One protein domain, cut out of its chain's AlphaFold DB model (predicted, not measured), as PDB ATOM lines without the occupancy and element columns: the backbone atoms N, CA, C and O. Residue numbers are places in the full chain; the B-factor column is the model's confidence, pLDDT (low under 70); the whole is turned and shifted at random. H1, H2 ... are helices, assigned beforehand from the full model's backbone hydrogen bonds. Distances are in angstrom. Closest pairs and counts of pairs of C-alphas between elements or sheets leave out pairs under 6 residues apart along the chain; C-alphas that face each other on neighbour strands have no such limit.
ATOM      1  N   SER A 190     -40.742 -28.746 -65.597       64.19
ATOM      2  CA  SER A 190     -40.968 -28.729 -64.146       64.19
ATOM      3  C   SER A 190     -41.148 -30.150 -63.601       64.19
ATOM      4  O   SER A 190     -40.455 -30.543 -62.665       64.19
ATOM      5  N   TRP A 191     -41.986 -30.965 -64.256       61.41
ATOM      6  CA  TRP A 191     -42.164 -32.368 -63.878       61.41
ATOM      7  C   TRP A 191     -40.872 -33.189 -64.043       61.41
ATOM      8  O   TRP A 191     -40.474 -33.885 -63.118       61.41
ATOM      9  N   TRP A 192     -40.144 -33.042 -65.154       69.00
ATOM     10  CA  TRP A 192     -38.845 -33.696 -65.362       69.00
ATOM     11  C   TRP A 192     -37.794 -33.272 -64.323       69.00
ATOM     12  O   TRP A 192     -37.111 -34.136 -63.777       69.00
ATOM     13  N   LYS A 193     -37.701 -31.977 -63.976       75.06
ATOM     14  CA  LYS A 193     -36.823 -31.491 -62.892       75.06
ATOM     15  C   LYS A 193     -37.191 -32.147 -61.561       75.06
ATOM     16  O   LYS A 193     -36.295 -32.547 -60.824       75.06
ATOM     17  N   GLN A 194     -38.485 -32.320 -61.286       77.12
ATOM     18  CA  GLN A 194     -38.966 -33.025 -60.101       77.12
ATOM     19  C   GLN A 194     -38.601 -34.521 -60.121       77.12
ATOM     20  O   GLN A 194     -38.069 -35.002 -59.128       77.12
ATOM     21  N   GLU A 195     -38.815 -35.254 -61.219       70.94
ATOM     22  CA  GLU A 195     -38.478 -36.690 -61.310       70.94
ATOM     23  C   GLU A 195     -36.961 -36.950 -61.260       70.94
ATOM     24  O   GLU A 195     -36.504 -37.875 -60.582       70.94
ATOM     25  N   VAL A 196     -36.150 -36.105 -61.911       73.00
ATOM     26  CA  VAL A 196     -34.679 -36.170 -61.820       73.00
ATOM     27  C   VAL A 196     -34.207 -35.860 -60.401       73.00
ATOM     28  O   VAL A 196     -33.326 -36.555 -59.895       73.00
ATOM     29  N   LEU A 197     -34.806 -34.871 -59.728       85.00
ATOM     30  CA  LEU A 197     -34.457 -34.550 -58.345       85.00
ATOM     31  C   LEU A 197     -34.884 -35.659 -57.372       85.00
ATOM     32  O   LEU A 197     -34.064 -36.062 -56.553       85.00
ATOM     33  N   LEU A 198     -36.091 -36.222 -57.513       82.56
ATOM     34  CA  LEU A 198     -36.548 -37.399 -56.758       82.56
ATOM     35  C   LEU A 198     -35.569 -38.573 -56.927       82.56
ATOM     36  O   LEU A 198     -35.129 -39.156 -55.938       82.56
ATOM     37  N   THR A 199     -35.176 -38.878 -58.167       78.62
ATOM     38  CA  THR A 199     -34.232 -39.966 -58.485       78.62
ATOM     39  C   THR A 199     -32.855 -39.715 -57.867       78.62
ATOM     40  O   THR A 199     -32.280 -40.601 -57.235       78.62
ATOM     41  N   ARG A 200     -32.329 -38.490 -57.994       85.62
ATOM     42  CA  ARG A 200     -31.033 -38.104 -57.421       85.62
ATOM     43  C   ARG A 200     -31.042 -38.164 -55.894       85.62
ATOM     44  O   ARG A 200     -30.110 -38.705 -55.311       85.62
ATOM     45  N   ILE A 201     -32.086 -37.637 -55.257       93.62
ATOM     46  CA  ILE A 201     -32.249 -37.639 -53.798       93.62
ATOM     47  C   ILE A 201     -32.433 -39.066 -53.267       93.62
ATOM     48  O   ILE A 201     -31.890 -39.374 -52.212       93.62
ATOM     49  N   PHE A 202     -33.122 -39.954 -53.992       91.19
ATOM     50  CA  PHE A 202     -33.202 -41.375 -53.637       91.19
ATOM     51  C   PHE A 202     -31.826 -42.054 -53.661       91.19
ATOM     52  O   PHE A 202     -31.441 -42.675 -52.672       91.19
ATOM     53  N   ASN A 203     -31.055 -41.883 -54.740       79.88
ATOM     54  CA  ASN A 203     -29.719 -42.475 -54.851       79.88
ATOM     55  C   ASN A 203     -28.766 -41.918 -53.774       79.88
ATOM     56  O   ASN A 203     -28.146 -42.681 -53.036       79.88
ATOM     57  N   GLU A 204     -28.712 -40.590 -53.610       91.81
ATOM     58  CA  GLU A 204     -27.885 -39.950 -52.577       91.81
ATOM     59  C   GLU A 204     -28.331 -40.325 -51.144       91.81
ATOM     60  O   GLU A 204     -27.492 -40.343 -50.243       91.81
ATOM     61  N   PHE A 205     -29.607 -40.665 -50.914       94.25
ATOM     62  CA  PHE A 205     -30.117 -41.202 -49.641       94.25
ATOM     63  C   PHE A 205     -29.689 -42.660 -49.397       94.25
ATOM     64  O   PHE A 205     -29.294 -43.003 -48.284       94.25
ATOM     65  N   CYS A 206     -29.731 -43.520 -50.419       84.94
ATOM     66  CA  CYS A 206     -29.277 -44.908 -50.301       84.94
ATOM     67  C   CYS A 206     -27.762 -45.016 -50.069       84.94
ATOM     68  O   CYS A 206     -27.337 -45.841 -49.260       84.94
ATOM     69  N   ASP A 207     -26.967 -44.160 -50.716       85.81
ATOM     70  CA  ASP A 207     -25.497 -44.192 -50.652       85.81
ATOM     71  C   ASP A 207     -24.895 -43.296 -49.547       85.81
ATOM     72  O   ASP A 207     -23.674 -43.202 -49.419       85.81
ATOM     73  N   ASN A 208     -25.732 -42.623 -48.748       94.69
ATOM     74  CA  ASN A 208     -25.334 -41.656 -47.715       94.69
ATOM     75  C   ASN A 208     -24.485 -40.469 -48.232       94.69
ATOM     76  O   ASN A 208     -23.507 -40.058 -47.605       94.69
ATOM     77  N   GLN A 209     -24.879 -39.908 -49.381       94.56
ATOM     78  CA  GLN A 209     -24.210 -38.800 -50.084       94.56
ATOM     79  C   GLN A 209     -25.011 -37.481 -50.105       94.56
ATOM     80  O   GLN A 209     -24.570 -36.505 -50.729       94.56
ATOM     81  N   LEU A 210     -26.175 -37.430 -49.442       94.50
ATOM     82  CA  LEU A 210     -27.024 -36.233 -49.336       94.50
ATOM     83  C   LEU A 210     -26.240 -34.995 -48.862       94.50
ATOM     84  O   LEU A 210     -25.297 -35.085 -48.075       94.50
ATOM     85  N   SER A 211     -26.643 -33.813 -49.336       92.38
ATOM     86  CA  SER A 211     -26.034 -32.549 -48.912       92.38
ATOM     87  C   SER A 211     -26.266 -32.286 -47.422       92.38
ATOM     88  O   SER A 211     -27.386 -32.417 -46.934       92.38
ATOM     89  N   LEU A 212     -25.229 -31.809 -46.726       91.38
ATOM     90  CA  LEU A 212     -25.326 -31.316 -45.342       91.38
ATOM     91  C   LEU A 212     -26.211 -30.059 -45.212       91.38
ATOM     92  O   LEU A 212     -26.526 -29.645 -44.104       91.38
ATOM     93  N   GLU A 213     -26.598 -29.457 -46.339       91.81
ATOM     94  CA  GLU A 213     -27.588 -28.379 -46.424       91.81
ATOM     95  C   GLU A 213     -29.032 -28.865 -46.202       91.81
ATOM     96  O   GLU A 213     -29.908 -28.036 -45.975       91.81
ATOM     97  N   LEU A 214     -29.296 -30.177 -46.302       93.81
ATOM     98  CA  LEU A 214     -30.637 -30.745 -46.145       93.81
ATOM     99  C   LEU A 214     -30.947 -31.072 -44.681       93.81
ATOM    100  O   LEU A 214     -30.142 -31.698 -43.985       93.81
ATOM    101  N   ASN A 215     -32.181 -30.792 -44.262       94.94
ATOM    102  CA  ASN A 215     -32.755 -31.032 -42.931       94.94
ATOM    103  C   ASN A 215     -33.062 -32.526 -42.670       94.94
ATOM    104  O   ASN A 215     -34.061 -32.911 -42.059       94.94
ATOM    105  N   THR A 216     -32.171 -33.397 -43.146       95.56
ATOM    106  CA  THR A 216     -32.323 -34.848 -43.297       95.56
ATOM    107  C   THR A 216     -32.755 -35.550 -42.010       95.56
ATOM    108  O   THR A 216     -33.648 -36.393 -42.041       95.56
ATOM    109  N   LYS A 217     -32.168 -35.192 -40.860       95.44
ATOM    110  CA  LYS A 217     -32.493 -35.806 -39.561       95.44
ATOM    111  C   LYS A 217     -33.905 -35.456 -39.075       95.44
ATOM    112  O   LYS A 217     -34.583 -36.323 -38.525       95.44
ATOM    113  N   GLU A 218     -34.353 -34.223 -39.292       95.94
ATOM    114  CA  GLU A 218     -35.697 -33.765 -38.920       95.94
ATOM    115  C   GLU A 218     -36.747 -34.403 -39.838       95.94
ATOM    116  O   GLU A 218     -37.652 -35.087 -39.360       95.94
ATOM    117  N   ILE A 219     -36.524 -34.330 -41.156       96.31
ATOM    118  CA  ILE A 219     -37.367 -34.954 -42.188       96.31
ATOM    119  C   ILE A 219     -37.539 -36.461 -41.948       96.31
ATOM    120  O   ILE A 219     -38.660 -36.968 -41.986       96.31
ATOM    121  N   LEU A 220     -36.454 -37.190 -41.666       95.94
ATOM    122  CA  LEU A 220     -36.536 -38.622 -41.362       95.94
ATOM    123  C   LEU A 220     -37.287 -38.893 -40.059       95.94
ATOM    124  O   LEU A 220     -38.114 -39.803 -40.022       95.94
ATOM    125  N   THR A 221     -37.037 -38.107 -39.010       95.38
ATOM    126  CA  THR A 221     -37.714 -38.267 -37.716       95.38
ATOM    127  C   THR A 221     -39.225 -38.083 -37.854       95.38
ATOM    128  O   THR A 221     -39.989 -38.914 -37.360       95.38
ATOM    129  N   ASP A 222     -39.667 -37.040 -38.555       95.69
ATOM    130  CA  ASP A 222     -41.090 -36.742 -38.710       95.69
ATOM    131  C   ASP A 222     -41.786 -37.715 -39.661       95.69
ATOM    132  O   ASP A 222     -42.826 -38.275 -39.298       95.69
ATOM    133  N   VAL A 223     -41.200 -38.010 -40.830       95.12
ATOM    134  CA  VAL A 223     -41.785 -38.986 -41.762       95.12
ATOM    135  C   VAL A 223     -41.903 -40.357 -41.092       95.12
ATOM    136  O   VAL A 223     -42.993 -40.928 -41.086       95.12
ATOM    137  N   LEU A 224     -40.846 -40.870 -40.454       94.75
ATOM    138  CA  LEU A 224     -40.877 -42.192 -39.816       94.75
ATOM    139  C   LEU A 224     -41.827 -42.251 -38.607       94.75
ATOM    140  O   LEU A 224     -42.466 -43.284 -38.391       94.75
ATOM    141  N   ARG A 225     -42.012 -41.137 -37.880       93.44
ATOM    142  CA  ARG A 225     -43.027 -41.024 -36.820       93.44
ATOM    143  C   ARG A 225     -44.448 -41.198 -37.366       93.44
ATOM    144  O   ARG A 225     -45.252 -41.855 -36.704       93.44
ATOM    145  N   THR A 226     -44.767 -40.694 -38.565       93.94
ATOM    146  CA  THR A 226     -46.111 -40.885 -39.161       93.94
ATOM    147  C   THR A 226     -46.444 -42.348 -39.475       93.94
ATOM    148  O   THR A 226     -47.614 -42.720 -39.427       93.94
ATOM    149  N   PHE A 227     -45.435 -43.193 -39.718       91.69
ATOM    150  CA  PHE A 227     -45.601 -44.631 -39.968       91.69
ATOM    151  C   PHE A 227     -45.521 -45.508 -38.701       91.69
ATOM    152  O   PHE A 227     -45.610 -46.726 -38.810       91.69
ATOM    153  N   GLN A 228     -45.373 -44.915 -37.507       90.44
ATOM    154  CA  GLN A 228     -45.402 -45.612 -36.204       90.44
ATOM    155  C   GLN A 228     -44.395 -46.785 -36.082       90.44
ATOM    156  O   GLN A 228     -44.649 -47.794 -35.422       90.44
ATOM    157  N   LEU A 229     -43.227 -46.659 -36.722       87.06
ATOM    158  CA  LEU A 229     -42.236 -47.735 -36.836       87.06
ATOM    159  C   LEU A 229     -41.419 -47.942 -35.548       87.06
ATOM    160  O   LEU A 229     -40.337 -47.384 -35.374       87.06
ATOM    161  N   HIS A 230     -41.913 -48.808 -34.665       84.25
ATOM    162  CA  HIS A 230     -41.246 -49.175 -33.411       84.25
ATOM    163  C   HIS A 230     -40.045 -50.123 -33.622       84.25
ATOM    164  O   HIS A 230     -40.170 -51.352 -33.543       84.25
ATOM    165  N   SER A 231     -38.855 -49.556 -33.849       92.44
ATOM    166  CA  SER A 231     -37.584 -50.293 -33.844       92.44
ATOM    167  C   SER A 231     -36.490 -49.529 -33.104       92.44
ATOM    168  O   SER A 231     -36.002 -48.511 -33.583       92.44
ATOM    169  N   LYS A 232     -35.990 -50.115 -32.008       93.75
ATOM    170  CA  LYS A 232     -34.854 -49.588 -31.227       93.75
ATOM    171  C   LYS A 232     -33.583 -49.344 -32.045       93.75
ATOM    172  O   LYS A 232     -32.761 -48.521 -31.660       93.75
ATOM    173  N   ARG A 233     -33.396 -50.062 -33.161       94.31
ATOM    174  CA  ARG A 233     -32.267 -49.823 -34.075       94.31
ATOM    175  C   ARG A 233     -32.510 -48.599 -34.959       94.31
ATOM    176  O   ARG A 233     -31.573 -47.845 -35.182       94.31
ATOM    177  N   LEU A 234     -33.741 -48.392 -35.428       93.50
ATOM    178  CA  LEU A 234     -34.119 -47.205 -36.197       93.50
ATOM    179  C   LEU A 234     -34.061 -45.948 -35.314       93.50
ATOM    180  O   LEU A 234     -33.465 -44.955 -35.711       93.50
ATOM    181  N   GLU A 235     -34.581 -46.039 -34.087       94.38
ATOM    182  CA  GLU A 235     -34.483 -45.005 -33.046       94.38
ATOM    183  C   GLU A 235     -33.013 -44.608 -32.807       94.38
ATOM    184  O   GLU A 235     -32.656 -43.448 -32.997       94.38
ATOM    185  N   ALA A 236     -32.122 -45.570 -32.535       94.75
ATOM    186  CA  ALA A 236     -30.694 -45.300 -32.324       94.75
ATOM    187  C   ALA A 236     -29.967 -44.707 -33.556       94.75
ATOM    188  O   ALA A 236     -29.045 -43.905 -33.396       94.75
ATOM    189  N   LEU A 237     -30.368 -45.073 -34.782       94.25
ATOM    190  CA  LEU A 237     -29.820 -44.499 -36.024       94.25
ATOM    191  C   LEU A 237     -30.261 -43.042 -36.245       94.25
ATOM    192  O   LEU A 237     -29.499 -42.250 -36.800       94.25
ATOM    193  N   LEU A 238     -31.467 -42.679 -35.800       93.50
ATOM    194  CA  LEU A 238     -31.958 -41.301 -35.835       93.50
ATOM    195  C   LEU A 238     -31.350 -40.461 -34.704       93.50
ATOM    196  O   LEU A 238     -30.970 -39.315 -34.935       93.50
ATOM    197  N   GLU A 239     -31.197 -41.017 -33.500       93.69
ATOM    198  CA  GLU A 239     -30.605 -40.325 -32.346       93.69
ATOM    199  C   GLU A 239     -29.127 -39.956 -32.560       93.69
ATOM    200  O   GLU A 239     -28.704 -38.893 -32.095       93.69
ATOM    201  N   ALA A 240     -28.375 -40.760 -33.324       92.62
ATOM    202  CA  ALA A 240     -26.956 -40.565 -33.640       92.62
ATOM    203  C   ALA A 240     -26.582 -39.127 -34.066       92.62
ATOM    204  O   ALA A 240     -27.357 -38.420 -34.716       92.62
ATOM    205  N   SER A 241     -25.362 -38.695 -33.726       85.94
ATOM    206  CA  SER A 241     -24.845 -37.342 -34.013       85.94
ATOM    207  C   SER A 241     -24.813 -37.006 -35.508       85.94
ATOM    208  O   SER A 241     -25.068 -35.864 -35.880       85.94
ATOM    209  N   SER A 242     -24.556 -38.005 -36.351       90.50
ATOM    210  CA  SER A 242     -24.711 -37.966 -37.804       90.50
ATOM    211  C   SER A 242     -25.614 -39.121 -38.234       90.50
ATOM    212  O   SER A 242     -25.287 -40.280 -37.968       90.50
ATOM    213  N   THR A 243     -26.733 -38.827 -38.893       91.94
ATOM    214  CA  THR A 243     -27.663 -39.852 -39.387       91.94
ATOM    215  C   THR A 243     -27.106 -40.495 -40.656       91.94
ATOM    216  O   THR A 243     -27.121 -39.876 -41.715       91.94
ATOM    217  N   ASP A 244     -26.626 -41.736 -40.554       95.25
ATOM    218  CA  ASP A 244     -26.246 -42.540 -41.720       95.25
ATOM    219  C   ASP A 244     -27.512 -43.015 -42.447       95.25
ATOM    220  O   ASP A 244     -28.238 -43.906 -41.989       95.25
ATOM    221  N   THR A 245     -27.787 -42.385 -43.584       95.88
ATOM    222  CA  THR A 245     -29.001 -42.628 -44.366       95.88
ATOM    223  C   THR A 245     -29.005 -43.970 -45.096       95.88
ATOM    224  O   THR A 245     -30.074 -44.574 -45.216       95.88
ATOM    225  N   SER A 246     -27.831 -44.537 -45.406       91.94
ATOM    226  CA  SER A 246     -27.724 -45.911 -45.914       91.94
ATOM    227  C   SER A 246     -28.185 -46.920 -44.858       91.94
ATOM    228  O   SER A 246     -28.970 -47.828 -45.143       91.94
ATOM    229  N   GLN A 247     -27.785 -46.732 -43.594       94.25
ATOM    230  CA  GLN A 247     -28.194 -47.610 -42.492       94.25
ATOM    231  C   GLN A 247     -29.683 -47.471 -42.162       94.25
ATOM    232  O   GLN A 247     -30.325 -48.473 -41.839       94.25
ATOM    233  N   VAL A 248     -30.248 -46.263 -42.281       95.31
ATOM    234  CA  VAL A 248     -31.701 -46.046 -42.179       95.31
ATOM    235  C   VAL A 248     -32.428 -46.796 -43.299       95.31
ATOM    236  O   VAL A 248     -33.363 -47.542 -43.010       95.31
ATOM    237  N   TYR A 249     -31.972 -46.690 -44.552       93.25
ATOM    238  CA  TYR A 249     -32.536 -47.439 -45.681       93.25
ATOM    239  C   TYR A 249     -32.492 -48.963 -45.453       93.25
ATOM    240  O   TYR A 249     -33.529 -49.627 -45.533       93.25
ATOM    241  N   PHE A 250     -31.337 -49.523 -45.077       89.56
ATOM    242  CA  PHE A 250     -31.207 -50.961 -44.807       89.56
ATOM    243  C   PHE A 250     -32.056 -51.440 -43.616       89.56
ATOM    244  O   PHE A 250     -32.569 -52.561 -43.648       89.56
ATOM    245  N   GLU A 251     -32.252 -50.622 -42.578       95.06
ATOM    246  CA  GLU A 251     -33.154 -50.954 -41.467       95.06
ATOM    247  C   GLU A 251     -34.627 -50.961 -41.909       95.06
ATOM    248  O   GLU A 251     -35.371 -51.850 -41.492       95.06
ATOM    249  N   LEU A 252     -35.049 -50.056 -42.800       91.44
ATOM    250  CA  LEU A 252     -36.402 -50.063 -43.376       91.44
ATOM    251  C   LEU A 252     -36.644 -51.291 -44.262       91.44
ATOM    252  O   LEU A 252     -37.663 -51.966 -44.099       91.44
ATOM    253  N   VAL A 253     -35.683 -51.641 -45.126       84.69
ATOM    254  CA  VAL A 253     -35.709 -52.890 -45.911       84.69
ATOM    255  C   VAL A 253     -35.844 -54.096 -44.975       84.69
ATOM    256  O   VAL A 253     -36.730 -54.930 -45.163       84.69
ATOM    257  N   ARG A 254     -35.042 -54.158 -43.903       94.12
ATOM    258  CA  ARG A 254     -35.091 -55.243 -42.909       94.12
ATOM    259  C   ARG A 254     -36.432 -55.316 -42.173       94.12
ATOM    260  O   ARG A 254     -36.913 -56.417 -41.910       94.12
ATOM    261  N   LEU A 255     -37.038 -54.182 -41.820       92.44
ATOM    262  CA  LEU A 255     -38.356 -54.146 -41.173       92.44
ATOM    263  C   LEU A 255     -39.460 -54.636 -42.118       92.44
ATOM    264  O   LEU A 255     -40.328 -55.393 -41.678       92.44
ATOM    265  N   HIS A 256     -39.389 -54.293 -43.406       89.19
ATOM    266  CA  HIS A 256     -40.303 -54.808 -44.427       89.19
ATOM    267  C   HIS A 256     -40.150 -56.328 -44.614       89.19
ATOM    268  O   HIS A 256     -41.133 -57.058 -44.498       89.19
ATOM    269  N   SER A 257     -38.918 -56.838 -44.754       81.69
ATOM    270  CA  SER A 257     -38.641 -58.286 -44.839       81.69
ATOM    271  C   SER A 257     -39.069 -59.089 -43.600       81.69
ATOM    272  O   SER A 257     -39.208 -60.306 -43.679       81.69
ATOM    273  N   LEU A 258     -39.274 -58.430 -42.454       89.56
ATOM    274  CA  LEU A 258     -39.779 -59.034 -41.215       89.56
ATOM    275  C   LEU A 258     -41.300 -58.876 -41.028       89.56
ATOM    276  O   LEU A 258     -41.804 -59.202 -39.953       89.56
ATOM    277  N   GLY A 259     -42.025 -58.342 -42.018       89.00
ATOM    278  CA  GLY A 259     -43.463 -58.071 -41.918       89.00
ATOM    279  C   GLY A 259     -43.824 -56.985 -40.896       89.00
ATOM    280  O   GLY A 259     -44.954 -56.944 -40.422       89.00
ATOM    281  N   LYS A 260     -42.866 -56.125 -40.520       92.12
ATOM    282  CA  LYS A 260     -43.045 -55.021 -39.552       92.12
ATOM    283  C   LYS A 260     -43.265 -53.656 -40.206       92.12
ATOM    284  O   LYS A 260     -43.475 -52.672 -39.507       92.12
ATOM    285  N   LEU A 261     -43.188 -53.608 -41.531       92.00
ATOM    286  CA  LEU A 261     -43.510 -52.464 -42.370       92.00
ATOM    287  C   LEU A 261     -44.253 -53.007 -43.592       92.00
ATOM    288  O   LEU A 261     -43.673 -53.760 -44.369       92.00
ATOM    289  N   GLU A 262     -45.530 -52.662 -43.741       89.12
ATOM    290  CA  GLU A 262     -46.388 -53.201 -44.808       89.12
ATOM    291  C   GLU A 262     -45.965 -52.706 -46.200       89.12
ATOM    292  O   GLU A 262     -45.872 -53.494 -47.137       89.12
ATOM    293  N   ASP A 263     -45.656 -51.412 -46.322       91.12
ATOM    294  CA  ASP A 263     -45.413 -50.729 -47.596       91.12
ATOM    295  C   ASP A 263     -44.116 -49.906 -47.531       91.12
ATOM    296  O   ASP A 263     -44.101 -48.733 -47.147       91.12
ATOM    297  N   LEU A 264     -43.000 -50.553 -47.887       88.44
ATOM    298  CA  LEU A 264     -41.684 -49.916 -47.953       88.44
ATOM    299  C   LEU A 264     -41.655 -48.777 -48.981       88.44
ATOM    300  O   LEU A 264     -41.140 -47.698 -48.688       88.44
ATOM    301  N   SER A 265     -42.233 -48.997 -50.163       81.94
ATOM    302  CA  SER A 265     -42.221 -48.043 -51.276       81.94
ATOM    303  C   SER A 265     -42.851 -46.706 -50.891       81.94
ATOM    304  O   SER A 265     -42.298 -45.652 -51.199       81.94
ATOM    305  N   LYS A 266     -43.962 -46.726 -50.149       86.81
ATOM    306  CA  LYS A 266     -44.645 -45.527 -49.639       86.81
ATOM    307  C   LYS A 266     -43.855 -44.789 -48.559       86.81
ATOM    308  O   LYS A 266     -43.892 -43.558 -48.541       86.81
ATOM    309  N   VAL A 267     -43.121 -45.497 -47.695       90.50
ATOM    310  CA  VAL A 267     -42.208 -44.859 -46.724       90.50
ATOM    311  C   VAL A 267     -41.059 -44.170 -47.453       90.50
ATOM    312  O   VAL A 267     -40.840 -42.977 -47.250       90.50
ATOM    313  N   ILE A 268     -40.372 -44.891 -48.344       88.94
ATOM    314  CA  ILE A 268     -39.237 -44.367 -49.115       88.94
ATOM    315  C   ILE A 268     -39.667 -43.187 -49.992       88.94
ATOM    316  O   ILE A 268     -39.033 -42.137 -49.939       88.94
ATOM    317  N   TYR A 269     -40.784 -43.296 -50.716       85.75
ATOM    318  CA  TYR A 269     -41.325 -42.187 -51.505       85.75
ATOM    319  C   TYR A 269     -41.663 -40.968 -50.636       85.75
ATOM    320  O   TYR A 269     -41.374 -39.841 -51.031       85.75
ATOM    321  N   SER A 270     -42.223 -41.165 -49.435       91.12
ATOM    322  CA  SER A 270     -42.488 -40.059 -48.508       91.12
ATOM    323  C   SER A 270     -41.194 -39.373 -48.053       91.12
ATOM    324  O   SER A 270     -41.108 -38.148 -48.118       91.12
ATOM    325  N   ILE A 271     -40.164 -40.139 -47.673       94.12
ATOM    326  CA  ILE A 271     -38.839 -39.614 -47.296       94.12
ATOM    327  C   ILE A 271     -38.235 -38.809 -48.455       94.12
ATOM    328  O   ILE A 271     -37.946 -37.621 -48.306       94.12
ATOM    329  N   VAL A 272     -38.109 -39.432 -49.630       92.25
ATOM    330  CA  VAL A 272     -37.496 -38.840 -50.829       92.25
ATOM    331  C   VAL A 272     -38.255 -37.595 -51.286       92.25
ATOM    332  O   VAL A 272     -37.626 -36.613 -51.674       92.25
ATOM    333  N   ARG A 273     -39.590 -37.572 -51.178       91.56
ATOM    334  CA  ARG A 273     -40.416 -36.400 -51.507       91.56
ATOM    335  C   ARG A 273     -40.195 -35.229 -50.547       91.56
ATOM    336  O   ARG A 273     -40.134 -34.091 -51.013       91.56
ATOM    337  N   HIS A 274     -40.064 -35.466 -49.241       94.94
ATOM    338  CA  HIS A 274     -39.783 -34.385 -48.285       94.94
ATOM    339  C   HIS A 274     -38.348 -33.860 -48.444       94.94
ATOM    340  O   HIS A 274     -38.169 -32.651 -48.567       94.94
ATOM    341  N   LEU A 275     -37.354 -34.746 -48.587       95.12
ATOM    342  CA  LEU A 275     -35.970 -34.368 -48.918       95.12
ATOM    343  C   LEU A 275     -35.884 -33.591 -50.246       95.12
ATOM    344  O   LEU A 275     -35.179 -32.595 -50.335       95.12
ATOM    345  N   THR A 276     -36.652 -33.991 -51.263       90.44
ATOM    346  CA  THR A 276     -36.767 -33.272 -52.546       90.44
ATOM    347  C   THR A 276     -37.395 -31.891 -52.377       90.44
ATOM    348  O   THR A 276     -36.984 -30.949 -53.050       90.44
ATOM    349  N   THR A 277     -38.377 -31.744 -51.483       92.06
ATOM    350  CA  THR A 277     -39.024 -30.450 -51.195       92.06
ATOM    351  C   THR A 277     -38.032 -29.481 -50.548       92.06
ATOM    352  O   THR A 277     -37.960 -28.321 -50.938       92.06
ATOM    353  N   ASP A 278     -37.220 -29.978 -49.616       94.31
ATOM    354  CA  ASP A 278     -36.141 -29.236 -48.959       94.31
ATOM    355  C   ASP A 278     -35.021 -28.864 -49.957       94.31
ATOM    356  O   ASP A 278     -34.597 -27.708 -50.039       94.31
ATOM    357  N   ALA A 279     -34.642 -29.812 -50.823       92.19
ATOM    358  CA  ALA A 279     -33.621 -29.652 -51.859       92.19
ATOM    359  C   ALA A 279     -33.934 -28.583 -52.921       92.19
ATOM    360  O   ALA A 279     -32.995 -28.061 -53.522       92.19
ATOM    361  N   HIS A 280     -35.200 -28.188 -53.117       87.81
ATOM    362  CA  HIS A 280     -35.545 -27.051 -53.988       87.81
ATOM    363  C   HIS A 280     -34.947 -25.717 -53.500       87.81
ATOM    364  O   HIS A 280     -34.795 -24.793 -54.298       87.81
ATOM    365  N   ASN A 281     -34.583 -25.607 -52.217       88.88
ATOM    366  CA  ASN A 281     -33.929 -24.423 -51.655       88.88
ATOM    367  C   ASN A 281     -32.390 -24.480 -51.750       88.88
ATOM    368  O   ASN A 281     -31.724 -23.464 -51.558       88.88
ATOM    369  N   SER A 282     -31.810 -25.650 -52.043       90.56
ATOM    370  CA  SER A 282     -30.360 -25.843 -52.117       90.56
ATOM    371  C   SER A 282     -29.836 -25.590 -53.532       90.56
ATOM    372  O   SER A 282     -30.262 -26.205 -54.518       90.56
ATOM    373  N   ARG A 283     -28.827 -24.714 -53.627       87.00
ATOM    374  CA  ARG A 283     -28.135 -24.416 -54.888       87.00
ATOM    375  C   ARG A 283     -27.519 -25.675 -55.503       87.00
ATOM    376  O   ARG A 283     -27.665 -25.869 -56.706       87.00
ATOM    377  N   ARG A 284     -26.908 -26.557 -54.693       88.44
ATOM    378  CA  ARG A 284     -26.269 -27.808 -55.153       88.44
ATOM    379  C   ARG A 284     -27.206 -28.675 -55.996       88.44
ATOM    380  O   ARG A 284     -26.730 -29.350 -56.904       88.44
ATOM    381  N   TYR A 285     -28.503 -28.693 -55.699       87.00
ATOM    382  CA  TYR A 285     -29.468 -29.486 -56.458       87.00
ATOM    383  C   TYR A 285     -30.075 -28.708 -57.624       87.00
ATOM    384  O   TYR A 285     -30.193 -29.254 -58.720       87.00
ATOM    385  N   MET A 286     -30.405 -27.431 -57.420       84.56
ATOM    386  CA  MET A 286     -31.091 -26.626 -58.433       84.56
ATOM    387  C   MET A 286     -30.184 -26.114 -59.558       84.56
ATOM    388  O   MET A 286     -30.683 -25.852 -60.647       84.56
ATOM    389  N   GLU A 287     -28.870 -25.989 -59.345       80.12
ATOM    390  CA  GLU A 287     -27.914 -25.483 -60.345       80.12
ATOM    391  C   GLU A 287     -27.800 -26.409 -61.571       80.12
ATOM    392  O   GLU A 287     -27.902 -25.943 -62.700       80.12
ATOM    393  N   TYR A 288     -27.760 -27.731 -61.361       66.25
ATOM    394  CA  TYR A 288     -27.834 -28.744 -62.435       66.25
ATOM    395  C   TYR A 288     -29.218 -28.858 -63.096       66.25
ATOM    396  O   TYR A 288     -29.382 -29.584 -64.074       66.25
ATOM    397  N   LEU A 289     -30.224 -28.180 -62.542       71.94
ATOM    398  CA  LEU A 289     -31.594 -28.129 -63.049       71.94
ATOM    399  C   LEU A 289     -31.926 -26.739 -63.615       71.94
ATOM    400  O   LEU A 289     -33.095 -26.440 -63.875       71.94
ATOM    401  N   GLN A 290     -30.933 -25.874 -63.828       66.81
ATOM    402  CA  GLN A 290     -31.125 -24.656 -64.608       66.81
ATOM    403  C   GLN A 290     -31.200 -24.995 -66.100       66.81
ATOM    404  O   GLN A 290     -30.644 -25.976 -66.582       66.81
TER     405      GLN A 290
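What this domain is: This is residues 190 to 290 of the 457 residues of the protein "Cyclic nucleotide-binding domain-containing protein" of SAR324 cluster bacterium (UniProt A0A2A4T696). H5 runs through the middle; H1 crosses it on one side, H2 packs on the other, H3 and H4 make a hairpin toward one end, and small H6 sits by the start of H1. The 101 printed residues hold six named helices, H1 to H6 in chain order, and no named strand: all helix. The whole is compact, radius of gyration of the C-alphas 13.5 A, spanning 42 by 28 by 21 A.

How they stand to each other: Start at H1, residues 190 to 206; it touches H5, residues 264 to 279, closest C-alphas Phe 202 and Val 272, 5.7 A. H2, residues 216 to 226, touches H5, closest C-alphas Val 223 and Ile 271, 6.3 A. H3, residues 232 to 239, and H4, residues 245 to 257, form a hairpin, closest C-alphas Leu 234 and Glu 251, 6.5 A. H6, residues 283 to 289, has 1 of 3 O i to N i+4 pairs within hydrogen-bond range and 2 of 4 O i to N i+3.

Where its parts are: Find C-alpha 190 at (-40.968, -28.729, -64.146); H1 runs 24.3 A from there. H6 ends at C-alpha 289, (-31.594, -28.129, -63.049).

The domain as a whole: The printed part has no cut; pLDDT is under 70 at residues 190 to 192, 288 and 290.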